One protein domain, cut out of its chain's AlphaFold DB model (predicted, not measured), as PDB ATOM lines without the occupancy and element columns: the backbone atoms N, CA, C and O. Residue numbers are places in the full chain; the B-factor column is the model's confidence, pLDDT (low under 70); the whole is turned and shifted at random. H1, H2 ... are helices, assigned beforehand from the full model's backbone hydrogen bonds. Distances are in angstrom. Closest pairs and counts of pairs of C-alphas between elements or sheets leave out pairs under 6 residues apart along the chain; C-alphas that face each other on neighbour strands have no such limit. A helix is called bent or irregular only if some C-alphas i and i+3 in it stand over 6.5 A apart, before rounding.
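What this domain is: This is residues 2 to 81 and 128 to 149 of the 149 residues of an uncharacterized protein of Listeria booriae (UniProt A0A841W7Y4). Two helices, the sharply kinked H1 and the long H3, pair at one end of the domain, while H2 stands at the other end; the looped stretch of residues 55 to 81 reaches into the middle between them. The printed part has 102 residues with three named helices, in the order H1, H2, H3, and no named strand. Its class is all helix, with 53 residues in the helices. It is compact, with a radius of gyration of the C-alphas of 13.4 A, and spans 39 by 31 by 23 A.

How they stand to each other: Look first at H1, residues 5 to 22, which has a kink of 104 degrees near residue 12. It is irregular: C-alphas 8 and 11 are 9.4 A apart, and its line is a rough one. With residues 8 to 12 alone it touches H3, residues 128 to 145, and H3 touches it with residues 139 to 143 alone. Their closest C-alphas, those of Tyr 9 and Val 139, are 5.9 A apart. The two run opposite ways at a shallow tilt of 13 degrees. H2, residues 38 to 54, is apart from both H1 and H3. Further on, residues 61 to 62 pair with residues 77 to 78, antiparallel. Every O i to N i+4 pair is within hydrogen-bond range in H2 and H3; in H1 9 of 14 are.

Where its parts are: Find C-alpha 5 at (-10.285, -44.169, 41.944), where H1 begins; C-alpha 22, its last, is 17.5 A away. H2 begins at C-alpha 38, at (0.134, -30.359, 33.829), and runs 24.7 A to C-alpha 54. H3 runs 26.1 A from C-alpha 128 to C-alpha 145, at (-10.387, -26.517, 43.196).

The domain as a whole: The C-alphas farthest apart, those of Pro 11 and Arg 54, are 39.4 A apart. The link from H1 to H2 is long, with 15 residues. Residues 82 to 127 are not printed; C-alphas 81 and 128 are 10.8 A apart across this cut, in the link from H2 to H3. The mean pLDDT of the printed part is 93.5, and residues 2 to 3 are under 70.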
ATOM      1  N   GLY A   2      -1.424 -46.941  46.061       49.66
ATOM      2  CA  GLY A   2      -2.003 -46.346  44.857       49.66
ATOM      3  C   GLY A   2      -3.174 -45.464  45.269       49.66
ATOM      4  O   GLY A   2      -3.946 -45.863  46.139       49.66
ATOM      5  N   LYS A   3      -3.248 -44.254  44.712       56.84
ATOM      6  CA  LYS A   3      -4.451 -43.432  44.826       56.84
ATOM      7  C   LYS A   3      -5.607 -44.273  44.293       56.84
ATOM      8  O   LYS A   3      -5.521 -44.769  43.176       56.84
ATOM      9  N   SER A   4      -6.609 -44.512  45.125       75.50
ATOM     10  CA  SER A   4      -7.824 -45.212  44.714       75.50
ATOM     11  C   SER A   4      -8.567 -44.364  43.680       75.50
ATOM     12  O   SER A   4      -8.397 -43.142  43.672       75.50
ATOM     13  N   GLY A   5      -9.431 -44.952  42.848       85.12
ATOM     14  CA  GLY A   5     -10.285 -44.169  41.944       85.12
ATOM     15  C   GLY A   5     -11.052 -43.052  42.671       85.12
ATOM     16  O   GLY A   5     -11.231 -41.954  42.142       85.12
ATOM     17  N   LYS A   6     -11.385 -43.255  43.953       91.50
ATOM     18  CA  LYS A   6     -11.978 -42.232  44.831       91.50
ATOM     19  C   LYS A   6     -11.104 -40.993  45.019       91.50
ATOM     20  O   LYS A   6     -11.640 -39.897  45.123       91.50
ATOM     21  N   ASP A   7      -9.784 -41.124  45.017       91.62
ATOM     22  CA  ASP A   7      -8.869 -39.981  45.118       91.62
ATOM     23  C   ASP A   7      -8.803 -39.176  43.808       91.62
ATOM     24  O   ASP A   7      -8.411 -38.008  43.815       91.62
ATOM     25  N   VAL A   8      -9.170 -39.796  42.681       94.00
ATOM     26  CA  VAL A   8      -9.180 -39.174  41.349       94.00
ATOM     27  C   VAL A   8     -10.513 -38.496  41.052       94.00
ATOM     28  O   VAL A   8     -10.517 -37.398  40.498       94.00
ATOM     29  N   TYR A   9     -11.631 -39.121  41.425       95.81
ATOM     30  CA  TYR A   9     -12.981 -38.628  41.121       95.81
ATOM     31  C   TYR A   9     -13.665 -37.938  42.305       95.81
ATOM     32  O   TYR A   9     -14.589 -37.151  42.101       95.81
ATOM     33  N   GLY A  10     -13.224 -38.198  43.539       94.94
ATOM     34  CA  GLY A  10     -13.781 -37.605  44.752       94.94
ATOM     35  C   GLY A  10     -15.295 -37.791  44.850       94.94
ATOM     36  O   GLY A  10     -15.761 -38.932  44.820       94.94
ATOM     37  N   PRO A  11     -16.082 -36.703  44.951       96.94
ATOM     38  CA  PRO A  11     -17.538 -36.791  45.057       96.94
ATOM     39  C   PRO A  11     -18.212 -37.373  43.803       96.94
ATOM     40  O   PRO A  11     -19.360 -37.789  43.892       96.94
ATOM     41  N   TYR A  12     -17.516 -37.428  42.664       97.62
ATOM     42  CA  TYR A  12     -18.034 -37.964  41.400       97.62
ATOM     43  C   TYR A  12     -17.737 -39.457  41.203       97.62
ATOM     44  O   TYR A  12     -18.005 -39.997  40.136       97.62
ATOM     45  N   TYR A  13     -17.131 -40.131  42.185       97.19
ATOM     46  CA  TYR A  13     -16.673 -41.512  42.012       97.19
ATOM     47  C   TYR A  13     -17.819 -42.504  41.764       97.19
ATOM     48  O   TYR A  13     -17.724 -43.316  40.847       97.19
ATOM     49  N   ASP A  14     -18.901 -42.426  42.541       97.31
ATOM     50  CA  ASP A  14     -20.028 -43.356  42.389       97.31
ATOM     51  C   ASP A  14     -20.752 -43.136  41.045       97.31
ATOM     52  O   ASP A  14     -21.093 -44.100  40.362       97.31
ATOM     53  N   GLU A  15     -20.892 -41.876  40.613       97.81
ATOM     54  CA  GLU A  15     -21.408 -41.522  39.282       97.81
ATOM     55  C   GLU A  15     -20.488 -42.049  38.168       97.81
ATOM     56  O   GLU A  15     -20.965 -42.634  37.201       97.81
ATOM     57  N   ALA A  16     -19.163 -41.935  38.327       97.25
ATOM     58  CA  ALA A  16     -18.201 -42.486  37.372       97.25
ATOM     59  C   ALA A  16     -18.315 -44.013  37.242       97.25
ATOM     60  O   ALA A  16     -18.238 -44.529  36.128       97.25
ATOM     61  N   LYS A  17     -18.520 -44.740  38.354       97.38
ATOM     62  CA  LYS A  17     -18.742 -46.196  38.322       97.38
ATOM     63  C   LYS A  17     -20.014 -46.535  37.556       97.38
ATOM     64  O   LYS A  17     -19.960 -47.385  36.675       97.38
ATOM     65  N   GLN A  18     -21.114 -45.842  37.843       97.81
ATOM     66  CA  GLN A  18     -22.380 -46.066  37.149       97.81
ATOM     67  C   GLN A  18     -22.255 -45.796  35.641       97.81
ATOM     68  O   GLN A  18     -22.622 -46.645  34.833       97.81
ATOM     69  N   LEU A  19     -21.676 -44.657  35.251       97.19
ATOM     70  CA  LEU A  19     -21.489 -44.297  33.842       97.19
ATOM     71  C   LEU A  19     -20.585 -45.295  33.102       97.19
ATOM     72  O   LEU A  19     -20.837 -45.617  31.938       97.19
ATOM     73  N   HIS A  20     -19.548 -45.811  33.768       96.75
ATOM     74  CA  HIS A  20     -18.706 -46.870  33.218       96.75
ATOM     75  C   HIS A  20     -19.469 -48.188  33.044       96.75
ATOM     76  O   HIS A  20     -19.339 -48.826  32.005       96.75
ATOM     77  N   GLU A  21     -20.279 -48.595  34.022       97.12
ATOM     78  CA  GLU A  21     -21.098 -49.809  33.929       97.12
ATOM     79  C   GLU A  21     -22.135 -49.718  32.798       97.12
ATOM     80  O   GLU A  21     -22.338 -50.686  32.063       97.12
ATOM     81  N   GLU A  22     -22.756 -48.551  32.622       97.06
ATOM     82  CA  GLU A  22     -23.765 -48.309  31.587       97.06
ATOM     83  C   GLU A  22     -23.153 -48.155  30.187       97.06
ATOM     84  O   GLU A  22     -23.715 -48.643  29.201       97.06
ATOM     85  N   ASN A  23     -22.000 -47.486  30.071       95.06
ATOM     86  CA  ASN A  23     -21.372 -47.185  28.787       95.06
ATOM     87  C   ASN A  23     -19.828 -47.224  28.856       95.06
ATOM     88  O   ASN A  23     -19.153 -46.200  28.670       95.06
ATOM     89  N   PRO A  24     -19.233 -48.423  29.009       93.81
ATOM     90  CA  PRO A  24     -17.786 -48.594  29.191       93.81
ATOM     91  C   PRO A  24     -16.973 -48.251  27.938       93.81
ATOM     92  O   PRO A  24     -15.747 -48.191  27.973       93.81
ATOM     93  N   LYS A  25     -17.637 -48.053  26.791       92.38
ATOM     94  CA  LYS A  25     -17.007 -47.612  25.541       92.38
ATOM     95  C   LYS A  25     -16.594 -46.140  25.610       92.38
ATOM     96  O   LYS A  25     -15.581 -45.769  25.020       92.38
ATOM     97  N   TRP A  26     -17.370 -45.321  26.314       94.25
ATOM     98  CA  TRP A  26     -17.151 -43.880  26.416       94.25
ATOM     99  C   TRP A  26     -16.598 -43.464  27.771       94.25
ATOM    100  O   TRP A  26     -15.751 -42.577  27.817       94.25
ATOM    101  N   PHE A  27     -17.031 -44.110  28.852       95.69
ATOM    102  CA  PHE A  27     -16.605 -43.757  30.197       95.69
ATOM    103  C   PHE A  27     -15.489 -44.692  30.683       95.69
ATOM    104  O   PHE A  27     -15.641 -45.915  30.604       95.69
ATOM    105  N   PRO A  28     -14.360 -44.144  31.167       93.25
ATOM    106  CA  PRO A  28     -13.261 -44.941  31.706       93.25
ATOM    107  C   PRO A  28     -13.648 -45.665  32.993       93.25
ATOM    108  O   PRO A  28     -14.527 -45.193  33.713       93.25
ATOM    109  N   ASP A  29     -12.941 -46.749  33.325       94.31
ATOM    110  CA  ASP A  29     -13.054 -47.323  34.667       94.31
ATOM    111  C   ASP A  29     -12.396 -46.353  35.665       94.31
ATOM    112  O   ASP A  29     -11.189 -46.070  35.572       94.31
ATOM    113  N   PRO A  30     -13.150 -45.789  36.624       95.00
ATOM    114  CA  PRO A  30     -12.559 -44.886  37.595       95.00
ATOM    115  C   PRO A  30     -11.527 -45.578  38.494       95.00
ATOM    116  O   PRO A  30     -10.658 -44.882  39.017       95.00
ATOM    117  N   ASP A  31     -11.567 -46.908  38.646       94.00
ATOM    118  CA  ASP A  31     -10.602 -47.665  39.453       94.00
ATOM    119  C   ASP A  31      -9.217 -47.794  38.800       94.00
ATOM    120  O   ASP A  31      -8.217 -47.935  39.506       94.00
ATOM    121  N   GLU A  32      -9.136 -47.683  37.473       93.06
ATOM    122  CA  GLU A  32      -7.871 -47.693  36.721       93.06
ATOM    123  C   GLU A  32      -7.292 -46.284  36.514       93.06
ATOM    124  O   GLU A  32      -6.165 -46.108  36.048       93.06
ATOM    125  N   SER A  33      -8.060 -45.252  36.863       94.12
ATOM    126  CA  SER A  33      -7.697 -43.868  36.588       94.12
ATOM    127  C   SER A  33      -6.647 -43.328  37.561       94.12
ATOM    128  O   SER A  33      -6.619 -43.659  38.745       94.12
ATOM    129  N   THR A  34      -5.819 -42.396  37.086       93.19
ATOM    130  CA  THR A  34      -4.814 -41.685  37.896       93.19
ATOM    131  C   THR A  34      -4.833 -40.180  37.624       93.19
ATOM    132  O   THR A  34      -5.421 -39.726  36.652       93.19
ATOM    133  N   ILE A  35      -4.211 -39.362  38.482       90.88
ATOM    134  CA  ILE A  35      -4.085 -37.913  38.233       90.88
ATOM    135  C   ILE A  35      -2.762 -37.637  37.524       90.88
ATOM    136  O   ILE A  35      -1.700 -37.829  38.119       90.88
ATOM    137  N   VAL A  36      -2.838 -37.105  36.303       88.62
ATOM    138  CA  VAL A  36      -1.669 -36.695  35.510       88.62
ATOM    139  C   VAL A  36      -1.397 -35.199  35.678       88.62
ATOM    140  O   VAL A  36      -2.309 -34.364  35.605       88.62
ATOM    141  N   LYS A  37      -0.127 -34.836  35.903       84.88
ATOM    142  CA  LYS A  37       0.294 -33.439  36.117       84.88
ATOM    143  C   LYS A  37       0.269 -32.623  34.820       84.88
ATOM    144  O   LYS A  37       0.265 -33.160  33.718       84.88
ATOM    145  N   GLY A  38       0.264 -31.293  34.955       85.38
ATOM    146  CA  GLY A  38       0.134 -30.359  33.829       85.38
ATOM    147  C   GLY A  38       1.178 -30.536  32.719       85.38
ATOM    148  O   GLY A  38       0.793 -30.636  31.554       85.38
ATOM    149  N   ASP A  39       2.462 -30.607  33.076       88.94
ATOM    150  CA  ASP A  39       3.560 -30.711  32.102       88.94
ATOM    151  C   ASP A  39       3.559 -32.059  31.368       88.94
ATOM    152  O   ASP A  39       3.709 -32.107  30.148       88.94
ATOM    153  N   GLU A  40       3.302 -33.143  32.100       90.88
ATOM    154  CA  GLU A  40       3.174 -34.497  31.553       90.88
ATOM    155  C   GLU A  40       1.986 -34.594  30.589       90.88
ATOM    156  O   GLU A  40       2.141 -35.030  29.450       90.88
ATOM    157  N   LEU A  41       0.819 -34.066  30.979       92.25
ATOM    158  CA  LEU A  41      -0.353 -34.053  30.105       92.25
ATOM    159  C   LEU A  41      -0.104 -33.270  28.814       92.25
ATOM    160  O   LEU A  41      -0.622 -33.634  27.757       92.25
ATOM    161  N   LYS A  42       0.637 -32.159  28.891       94.25
ATOM    162  CA  LYS A  42       0.980 -31.380  27.702       94.25
ATOM    163  C   LYS A  42       1.836 -32.210  26.745       94.25
ATOM    164  O   LYS A  42       1.482 -32.295  25.574       94.25
ATOM    165  N   ALA A  43       2.878 -32.866  27.252       95.31
ATOM    166  CA  ALA A  43       3.737 -33.727  26.442       95.31
ATOM    167  C   ALA A  43       2.947 -34.865  25.770       95.31
ATOM    168  O   ALA A  43       3.063 -35.056  24.561       95.31
ATOM    169  N   MET A  44       2.070 -35.549  26.514       95.75
ATOM    170  CA  MET A  44       1.230 -36.627  25.971       95.75
ATOM    171  C   MET A  44       0.256 -36.136  24.890       95.75
ATOM    172  O   MET A  44      -0.006 -36.839  23.914       95.75
ATOM    173  N   ARG A  45      -0.291 -34.921  25.037       96.00
ATOM    174  CA  ARG A  45      -1.157 -34.307  24.018       96.00
ATOM    175  C   ARG A  45      -0.384 -33.962  22.751       96.00
ATOM    176  O   ARG A  45      -0.889 -34.224  21.662       96.00
ATOM    177  N   ASP A  46       0.804 -33.385  22.893       97.06
ATOM    178  CA  ASP A  46       1.657 -33.019  21.760       97.06
ATOM    179  C   ASP A  46       2.101 -34.277  20.988       97.06
ATOM    180  O   ASP A  46       2.061 -34.302  19.754       97.06
ATOM    181  N   GLU A  47       2.428 -35.355  21.703       97.44
ATOM    182  CA  GLU A  47       2.723 -36.664  21.116       97.44
ATOM    183  C   GLU A  47       1.528 -37.228  20.338       97.44
ATOM    184  O   GLU A  47       1.681 -37.578  19.168       97.44
ATOM    185  N   TYR A  48       0.328 -37.245  20.931       97.50
ATOM    186  CA  TYR A  48      -0.881 -37.711  20.248       97.50
ATOM    187  C   TYR A  48      -1.128 -36.958  18.938       97.50
ATOM    188  O   TYR A  48      -1.362 -37.576  17.901       97.50
ATOM    189  N   GLN A  49      -1.031 -35.622  18.953       96.88
ATOM    190  CA  GLN A  49      -1.203 -34.820  17.735       96.88
ATOM    191  C   GLN A  49      -0.159 -35.176  16.669       96.88
ATOM    192  O   GLN A  49      -0.490 -35.254  15.485       96.88
ATOM    193  N   SER A  50       1.084 -35.434  17.082       97.94
ATOM    194  CA  SER A  50       2.151 -35.887  16.191       97.94
ATOM    195  C   SER A  50       1.814 -37.239  15.553       97.94
ATOM    196  O   SER A  50       1.841 -37.353  14.327       97.94
ATOM    197  N   MET A  51       1.393 -38.230  16.345       97.88
ATOM    198  CA  MET A  51       0.999 -39.560  15.855       97.88
ATOM    199  C   MET A  51      -0.195 -39.490  14.895       97.88
ATOM    200  O   MET A  51      -0.159 -40.097  13.825       97.88
ATOM    201  N   VAL A  52      -1.218 -38.688  15.218       96.06
ATOM    202  CA  VAL A  52      -2.367 -38.444  14.329       96.06
ATOM    203  C   VAL A  52      -1.917 -37.813  13.011       96.06
ATOM    204  O   VAL A  52      -2.344 -38.247  11.942       96.06
ATOM    205  N   SER A  53      -1.015 -36.828  13.051       96.44
ATOM    206  CA  SER A  53      -0.506 -36.170  11.838       96.44
ATOM    207  C   SER A  53       0.301 -37.106  10.928       96.44
ATOM    208  O   SER A  53       0.294 -36.928   9.711       96.44
ATOM    209  N   ARG A  54       0.962 -38.117  11.509       97.44
ATOM    210  CA  ARG A  54       1.706 -39.160  10.787       97.44
ATOM    211  C   ARG A  54       0.823 -40.329  10.334       97.44
ATOM    212  O   ARG A  54       1.306 -41.191   9.608       97.44
ATOM    213  N   GLY A  55      -0.449 -40.359  10.735       96.06
ATOM    214  CA  GLY A  55      -1.369 -41.465  10.453       96.06
ATOM    215  C   GLY A  55      -1.125 -42.720  11.296       96.06
ATOM    216  O   GLY A  55      -1.621 -43.783  10.946       96.06
ATOM    217  N   GLU A  56      -0.365 -42.613  12.390       96.81
ATOM    218  CA  GLU A  56      -0.068 -43.725  13.304       96.81
ATOM    219  C   GLU A  56      -1.214 -44.001  14.283       96.81
ATOM    220  O   GLU A  56      -1.374 -45.128  14.739       96.81
ATOM    221  N   LEU A  57      -2.009 -42.977  14.606       96.56
ATOM    222  CA  LEU A  57      -3.226 -43.110  15.403       96.56
ATOM    223  C   LEU A  57      -4.407 -42.423  14.717       96.56
ATOM    224  O   LEU A  57      -4.233 -41.371  14.090       96.56
ATOM    225  N   PRO A  58      -5.627 -42.964  14.866       94.06
ATOM    226  CA  PRO A  58      -6.824 -42.287  14.403       94.06
ATOM    227  C   PRO A  58      -7.111 -41.045  15.254       94.06
ATOM    228  O   PRO A  58      -6.780 -40.975  16.437       94.06
ATOM    229  N   LYS A  59      -7.797 -40.065  14.660       92.50
ATOM    230  CA  LYS A  59      -8.371 -38.948  15.415       92.50
ATOM    231  C   LYS A  59      -9.620 -39.425  16.158       92.50
ATOM    232  O   LYS A  59     -10.558 -39.930  15.543       92.50
ATOM    233  N   GLY A  60      -9.669 -39.176  17.457       93.38
ATOM    234  CA  GLY A  60     -10.824 -39.481  18.292       93.38
ATOM    235  C   GLY A  60     -10.682 -38.974  19.724       93.38
ATOM    236  O   GLY A  60      -9.841 -38.117  20.016       93.38
ATOM    237  N   HIS A  61     -11.535 -39.511  20.589       94.31
ATOM    238  CA  HIS A  61     -11.554 -39.285  22.028       94.31
ATOM    239  C   HIS A  61     -10.796 -40.410  22.733       94.31
ATOM    240  O   HIS A  61     -11.043 -41.574  22.443       94.31
ATOM    241  N   HIS A  62      -9.912 -40.103  23.678       96.00
ATOM    242  CA  HIS A  62      -9.330 -41.145  24.524       96.00
ATOM    243  C   HIS A  62     -10.373 -41.652  25.525       96.00
ATOM    244  O   HIS A  62     -10.812 -40.868  26.362       96.00
ATOM    245  N   ARG A  63     -10.735 -42.939  25.476       94.38
ATOM    246  CA  ARG A  63     -11.670 -43.566  26.428       94.38
ATOM    247  C   ARG A  63     -11.183 -43.375  27.863       94.38
ATOM    248  O   ARG A  63     -11.880 -42.791  28.686       94.38
ATOM    249  N   GLN A  64      -9.949 -43.793  28.140       94.94
ATOM    250  CA  GLN A  64      -9.207 -43.325  29.302       94.94
ATOM    251  C   GLN A  64      -8.559 -41.997  28.934       94.94
ATOM    252  O   GLN A  64      -7.551 -41.968  28.229       94.94
ATOM    253  N   GLY A  65      -9.143 -40.888  29.388       94.69
ATOM    254  CA  GLY A  65      -8.605 -39.563  29.097       94.69
ATOM    255  C   GLY A  65      -7.148 -39.437  29.552       94.69
ATOM    256  O   GLY A  65      -6.790 -39.894  30.635       94.69
ATOM    257  N   LEU A  66      -6.305 -38.759  28.768       94.88
ATOM    258  CA  LEU A  66      -4.889 -38.553  29.118       94.88
ATOM    259  C   LEU A  66      -4.716 -37.882  30.493       94.88
ATOM    260  O   LEU A  66      -3.785 -38.171  31.229       94.88
ATOM    261  N   SER A  67      -5.646 -37.001  30.886       92.75
ATOM    262  CA  SER A  67      -5.643 -36.377  32.219       92.75
ATOM    263  C   SER A  67      -5.947 -37.342  33.364       92.75
ATOM    264  O   SER A  67      -5.725 -36.986  34.520       92.75
ATOM    265  N   PHE A  68      -6.471 -38.517  33.024       94.38
ATOM    266  CA  PHE A  68      -6.818 -39.612  33.914       94.38
ATOM    267  C   PHE A  68      -5.838 -40.795  33.778       94.38
ATOM    268  O   PHE A  68      -6.149 -41.894  34.231       94.38
ATOM    269  N   GLY A  69      -4.676 -40.601  33.139       93.50
ATOM    270  CA  GLY A  69      -3.631 -41.625  33.015       93.50
ATOM    271  C   GLY A  69      -3.781 -42.586  31.840       93.50
ATOM    272  O   GLY A  69      -3.210 -43.666  31.886       93.50
ATOM    273  N   GLY A  70      -4.567 -42.241  30.819       94.81
ATOM    274  CA  GLY A  70      -4.672 -43.076  29.622       94.81
ATOM    275  C   GLY A  70      -3.512 -42.900  28.649       94.81
ATOM    276  O   GLY A  70      -2.876 -41.852  28.625       94.81
ATOM    277  N   ASP A  71      -3.302 -43.901  27.795       96.00
ATOM    278  CA  ASP A  71      -2.178 -43.953  26.857       96.00
ATOM    279  C   ASP A  71      -2.554 -43.565  25.419       96.00
ATOM    280  O   ASP A  71      -3.709 -43.676  24.991       96.00
ATOM    281  N   ASN A  72      -1.539 -43.173  24.643       97.31
ATOM    282  CA  ASN A  72      -1.617 -42.934  23.201       97.31
ATOM    283  C   ASN A  72      -1.520 -44.249  22.411       97.31
ATOM    284  O   ASN A  72      -0.533 -44.517  21.731       97.31
ATOM    285  N   ILE A  73      -2.558 -45.076  22.505       96.75
ATOM    286  CA  ILE A  73      -2.667 -46.354  21.789       96.75
ATOM    287  C   ILE A  73      -4.016 -46.459  21.086       96.75
ATOM    288  O   ILE A  73      -5.015 -45.939  21.575       96.75
ATOM    289  N   GLU A  74      -4.060 -47.167  19.958       95.88
ATOM    290  CA  GLU A  74      -5.260 -47.269  19.115       95.88
ATOM    291  C   GLU A  74      -6.481 -47.793  19.885       95.88
ATOM    292  O   GLU A  74      -7.565 -47.228  19.775       95.88
ATOM    293  N   SER A  75      -6.296 -48.803  20.741       95.06
ATOM    294  CA  SER A  75      -7.369 -49.388  21.557       95.06
ATOM    295  C   SER A  75      -7.958 -48.435  22.604       95.06
ATOM    296  O   SER A  75      -9.033 -48.708  23.137       95.06
ATOM    297  N   ASN A  76      -7.275 -47.327  22.904       96.12
ATOM    298  CA  ASN A  76      -7.773 -46.282  23.788       96.12
ATOM    299  C   ASN A  76      -8.472 -45.149  23.017       96.12
ATOM    300  O   ASN A  76      -9.068 -44.277  23.643       96.12
ATOM    301  N   ILE A  77      -8.432 -45.134  21.680       95.56
ATOM    302  CA  ILE A  77      -9.065 -44.085  20.876       95.56
ATOM    303  C   ILE A  77     -10.461 -44.517  20.430       95.56
ATOM    304  O   ILE A  77     -10.645 -45.403  19.601       95.56
ATOM    305  N   GLN A  78     -11.464 -43.809  20.930       94.25
ATOM    306  CA  GLN A  78     -12.850 -43.917  20.514       94.25
ATOM    307  C   GLN A  78     -13.140 -42.946  19.364       94.25
ATOM    308  O   GLN A  78     -12.976 -41.728  19.480       94.25
ATOM    309  N   PHE A  79     -13.627 -43.475  18.241       92.06
ATOM    310  CA  PHE A  79     -14.121 -42.661  17.132       92.06
ATOM    311  C   PHE A  79     -15.334 -41.824  17.567       92.06
ATOM    312  O   PHE A  79     -16.304 -42.367  18.099       92.06
ATOM    313  N   THR A  80     -15.285 -40.513  17.313       94.31
ATOM    314  CA  THR A  80     -16.380 -39.578  17.628       94.31
ATOM    315  C   THR A  80     -17.219 -39.205  16.411       94.31
ATOM    316  O   THR A  80     -18.328 -38.696  16.567       94.31
ATOM    317  N   GLY A  81     -16.694 -39.412  15.201       93.88
ATOM    318  CA  GLY A  81     -17.303 -38.934  13.960       93.88
ATOM    319  C   GLY A  81     -17.316 -37.417  13.800       93.88
ATOM    320  O   GLY A  81     -17.813 -36.934  12.787       93.88
ATOM    321  N   ASN A 128     -22.786 -38.487  22.774       94.62
ATOM    322  CA  ASN A 128     -21.991 -39.313  23.695       94.62
ATOM    323  C   ASN A 128     -20.661 -38.631  24.045       94.62
ATOM    324  O   ASN A 128     -20.249 -38.586  25.201       94.62
ATOM    325  N   HIS A 129     -19.997 -38.048  23.039       95.25
ATOM    326  CA  HIS A 129     -18.755 -37.311  23.265       95.25
ATOM    327  C   HIS A 129     -18.982 -36.041  24.108       95.25
ATOM    328  O   HIS A 129     -18.156 -35.675  24.948       95.25
ATOM    329  N   THR A 130     -20.114 -35.364  23.911       94.81
ATOM    330  CA  THR A 130     -20.491 -34.177  24.690       94.81
ATOM    331  C   THR A 130     -20.763 -34.533  26.149       94.81
ATOM    332  O   THR A 130     -20.303 -33.830  27.049       94.81
ATOM    333  N   GLU A 131     -21.470 -35.631  26.394       96.19
ATOM    334  CA  GLU A 131     -21.780 -36.121  27.734       96.19
ATOM    335  C   GLU A 131     -20.504 -36.480  28.507       96.19
ATOM    336  O   GLU A 131     -20.245 -35.903  29.567       96.19
ATOM    337  N   VAL A 132     -19.635 -37.324  27.929       95.88
ATOM    338  CA  VAL A 132     -18.388 -37.732  28.595       95.88
ATOM    339  C   VAL A 132     -17.479 -36.539  28.879       95.88
ATOM    340  O   VAL A 132     -16.933 -36.420  29.975       95.88
ATOM    341  N   THR A 133     -17.337 -35.603  27.936       95.38
ATOM    342  CA  THR A 133     -16.480 -34.429  28.149       95.38
ATOM    343  C   THR A 133     -17.073 -33.470  29.173       95.38
ATOM    344  O   THR A 133     -16.321 -32.841  29.919       95.38
ATOM    345  N   THR A 134     -18.401 -33.370  29.270       96.94
ATOM    346  CA  THR A 134     -19.075 -32.582  30.312       96.94
ATOM    347  C   THR A 134     -18.773 -33.151  31.694       96.94
ATOM    348  O   THR A 134     -18.305 -32.407  32.559       96.94
ATOM    349  N   PHE A 135     -18.941 -34.462  31.874       97.44
ATOM    350  CA  PHE A 135     -18.623 -35.145  33.125       97.44
ATOM    351  C   PHE A 135     -17.132 -35.031  33.479       97.44
ATOM    352  O   PHE A 135     -16.771 -34.556  34.557       97.44
ATOM    353  N   GLN A 136     -16.236 -35.343  32.536       95.56
ATOM    354  CA  GLN A 136     -14.789 -35.195  32.730       95.56
ATOM    355  C   GLN A 136     -14.420 -33.768  33.165       95.56
ATOM    356  O   GLN A 136     -13.599 -33.583  34.062       95.56
ATOM    357  N   ASN A 137     -15.040 -32.741  32.578       96.12
ATOM    358  CA  ASN A 137     -14.785 -31.350  32.949       96.12
ATOM    359  C   ASN A 137     -15.238 -31.011  34.376       96.12
ATOM    360  O   ASN A 137     -14.579 -30.190  35.021       96.12
ATOM    361  N   GLN A 138     -16.310 -31.625  34.885       97.44
ATOM    362  CA  GLN A 138     -16.731 -31.473  36.283       97.44
ATOM    363  C   GLN A 138     -15.668 -32.046  37.227       97.44
ATOM    364  O   GLN A 138     -15.195 -31.335  38.118       97.44
ATOM    365  N   VAL A 139     -15.198 -33.266  36.955       96.69
ATOM    366  CA  VAL A 139     -14.134 -33.917  37.737       96.69
ATOM    367  C   VAL A 139     -12.845 -33.091  37.698       96.69
ATOM    368  O   VAL A 139     -12.269 -32.767  38.735       96.69
ATOM    369  N   LEU A 140     -12.412 -32.663  36.508       94.56
ATOM    370  CA  LEU A 140     -11.204 -31.848  36.329       94.56
ATOM    371  C   LEU A 140     -11.311 -30.461  36.974       94.56
ATOM    372  O   LEU A 140     -10.299 -29.869  37.361       94.56
ATOM    373  N   LYS A 141     -12.512 -29.884  37.051       95.94
ATOM    374  CA  LYS A 141     -12.748 -28.639  37.787       95.94
ATOM    375  C   LYS A 141     -12.576 -28.872  39.287       95.94
ATOM    376  O   LYS A 141     -11.783 -28.163  39.900       95.94
ATOM    377  N   TRP A 142     -13.216 -29.900  39.835       96.31
ATOM    378  CA  TRP A 142     -13.090 -30.252  41.248       96.31
ATOM    379  C   TRP A 142     -11.649 -30.587  41.660       96.31
ATOM    380  O   TRP A 142     -11.190 -30.115  42.700       96.31
ATOM    381  N   GLN A 143     -10.899 -31.326  40.833       93.81
ATOM    382  CA  GLN A 143      -9.489 -31.639  41.102       93.81
ATOM    383  C   GLN A 143      -8.641 -30.369  41.267       93.81
ATOM    384  O   GLN A 143      -7.823 -30.291  42.184       93.81
ATOM    385  N   ARG A 144      -8.857 -29.367  40.401       92.88
ATOM    386  CA  ARG A 144      -8.170 -28.068  40.471       92.88
ATOM    387  C   ARG A 144      -8.567 -27.286  41.719       92.88
ATOM    388  O   ARG A 144      -7.707 -26.776  42.424       92.88
ATOM    389  N   GLU A 145      -9.864 -27.218  42.012       94.88
ATOM    390  CA  GLU A 145     -10.387 -26.517  43.196       94.88
ATOM    391  C   GLU A 145      -9.925 -27.169  44.512       94.88
ATOM    392  O   GLU A 145      -9.741 -26.478  45.511       94.88
ATOM    393  N   SER A 146      -9.664 -28.478  44.494       93.12
ATOM    394  CA  SER A 146      -9.179 -29.251  45.645       93.12
ATOM    395  C   SER A 146      -7.649 -29.321  45.752       93.12
ATOM    396  O   SER A 146      -7.131 -30.009  46.629       93.12
ATOM    397  N   GLY A 147      -6.902 -28.648  44.867       90.19
ATOM    398  CA  GLY A 147      -5.433 -28.640  44.890       90.19
ATOM    399  C   GLY A 147      -4.782 -29.980  44.526       90.19
ATOM    400  O   GLY A 147      -3.616 -30.207  44.844       90.19
ATOM    401  N   LEU A 148      -5.517 -30.879  43.867       86.69
ATOM    402  CA  LEU A 148      -4.985 -32.157  43.387       86.69
ATOM    403  C   LEU A 148      -4.186 -31.998  42.087       86.69
ATOM    404  O   LEU A 148      -3.426 -32.902  41.727       86.69
ATOM    405  N   ARG A 149      -4.375 -30.868  41.395       75.94
ATOM    406  CA  ARG A 149      -3.794 -30.559  40.093       75.94
ATOM    407  C   ARG A 149      -3.588 -29.064  39.872       75.94
ATOM    408  O   ARG A 149      -4.501 -28.291  40.230       75.94
TER     409      ARG A 149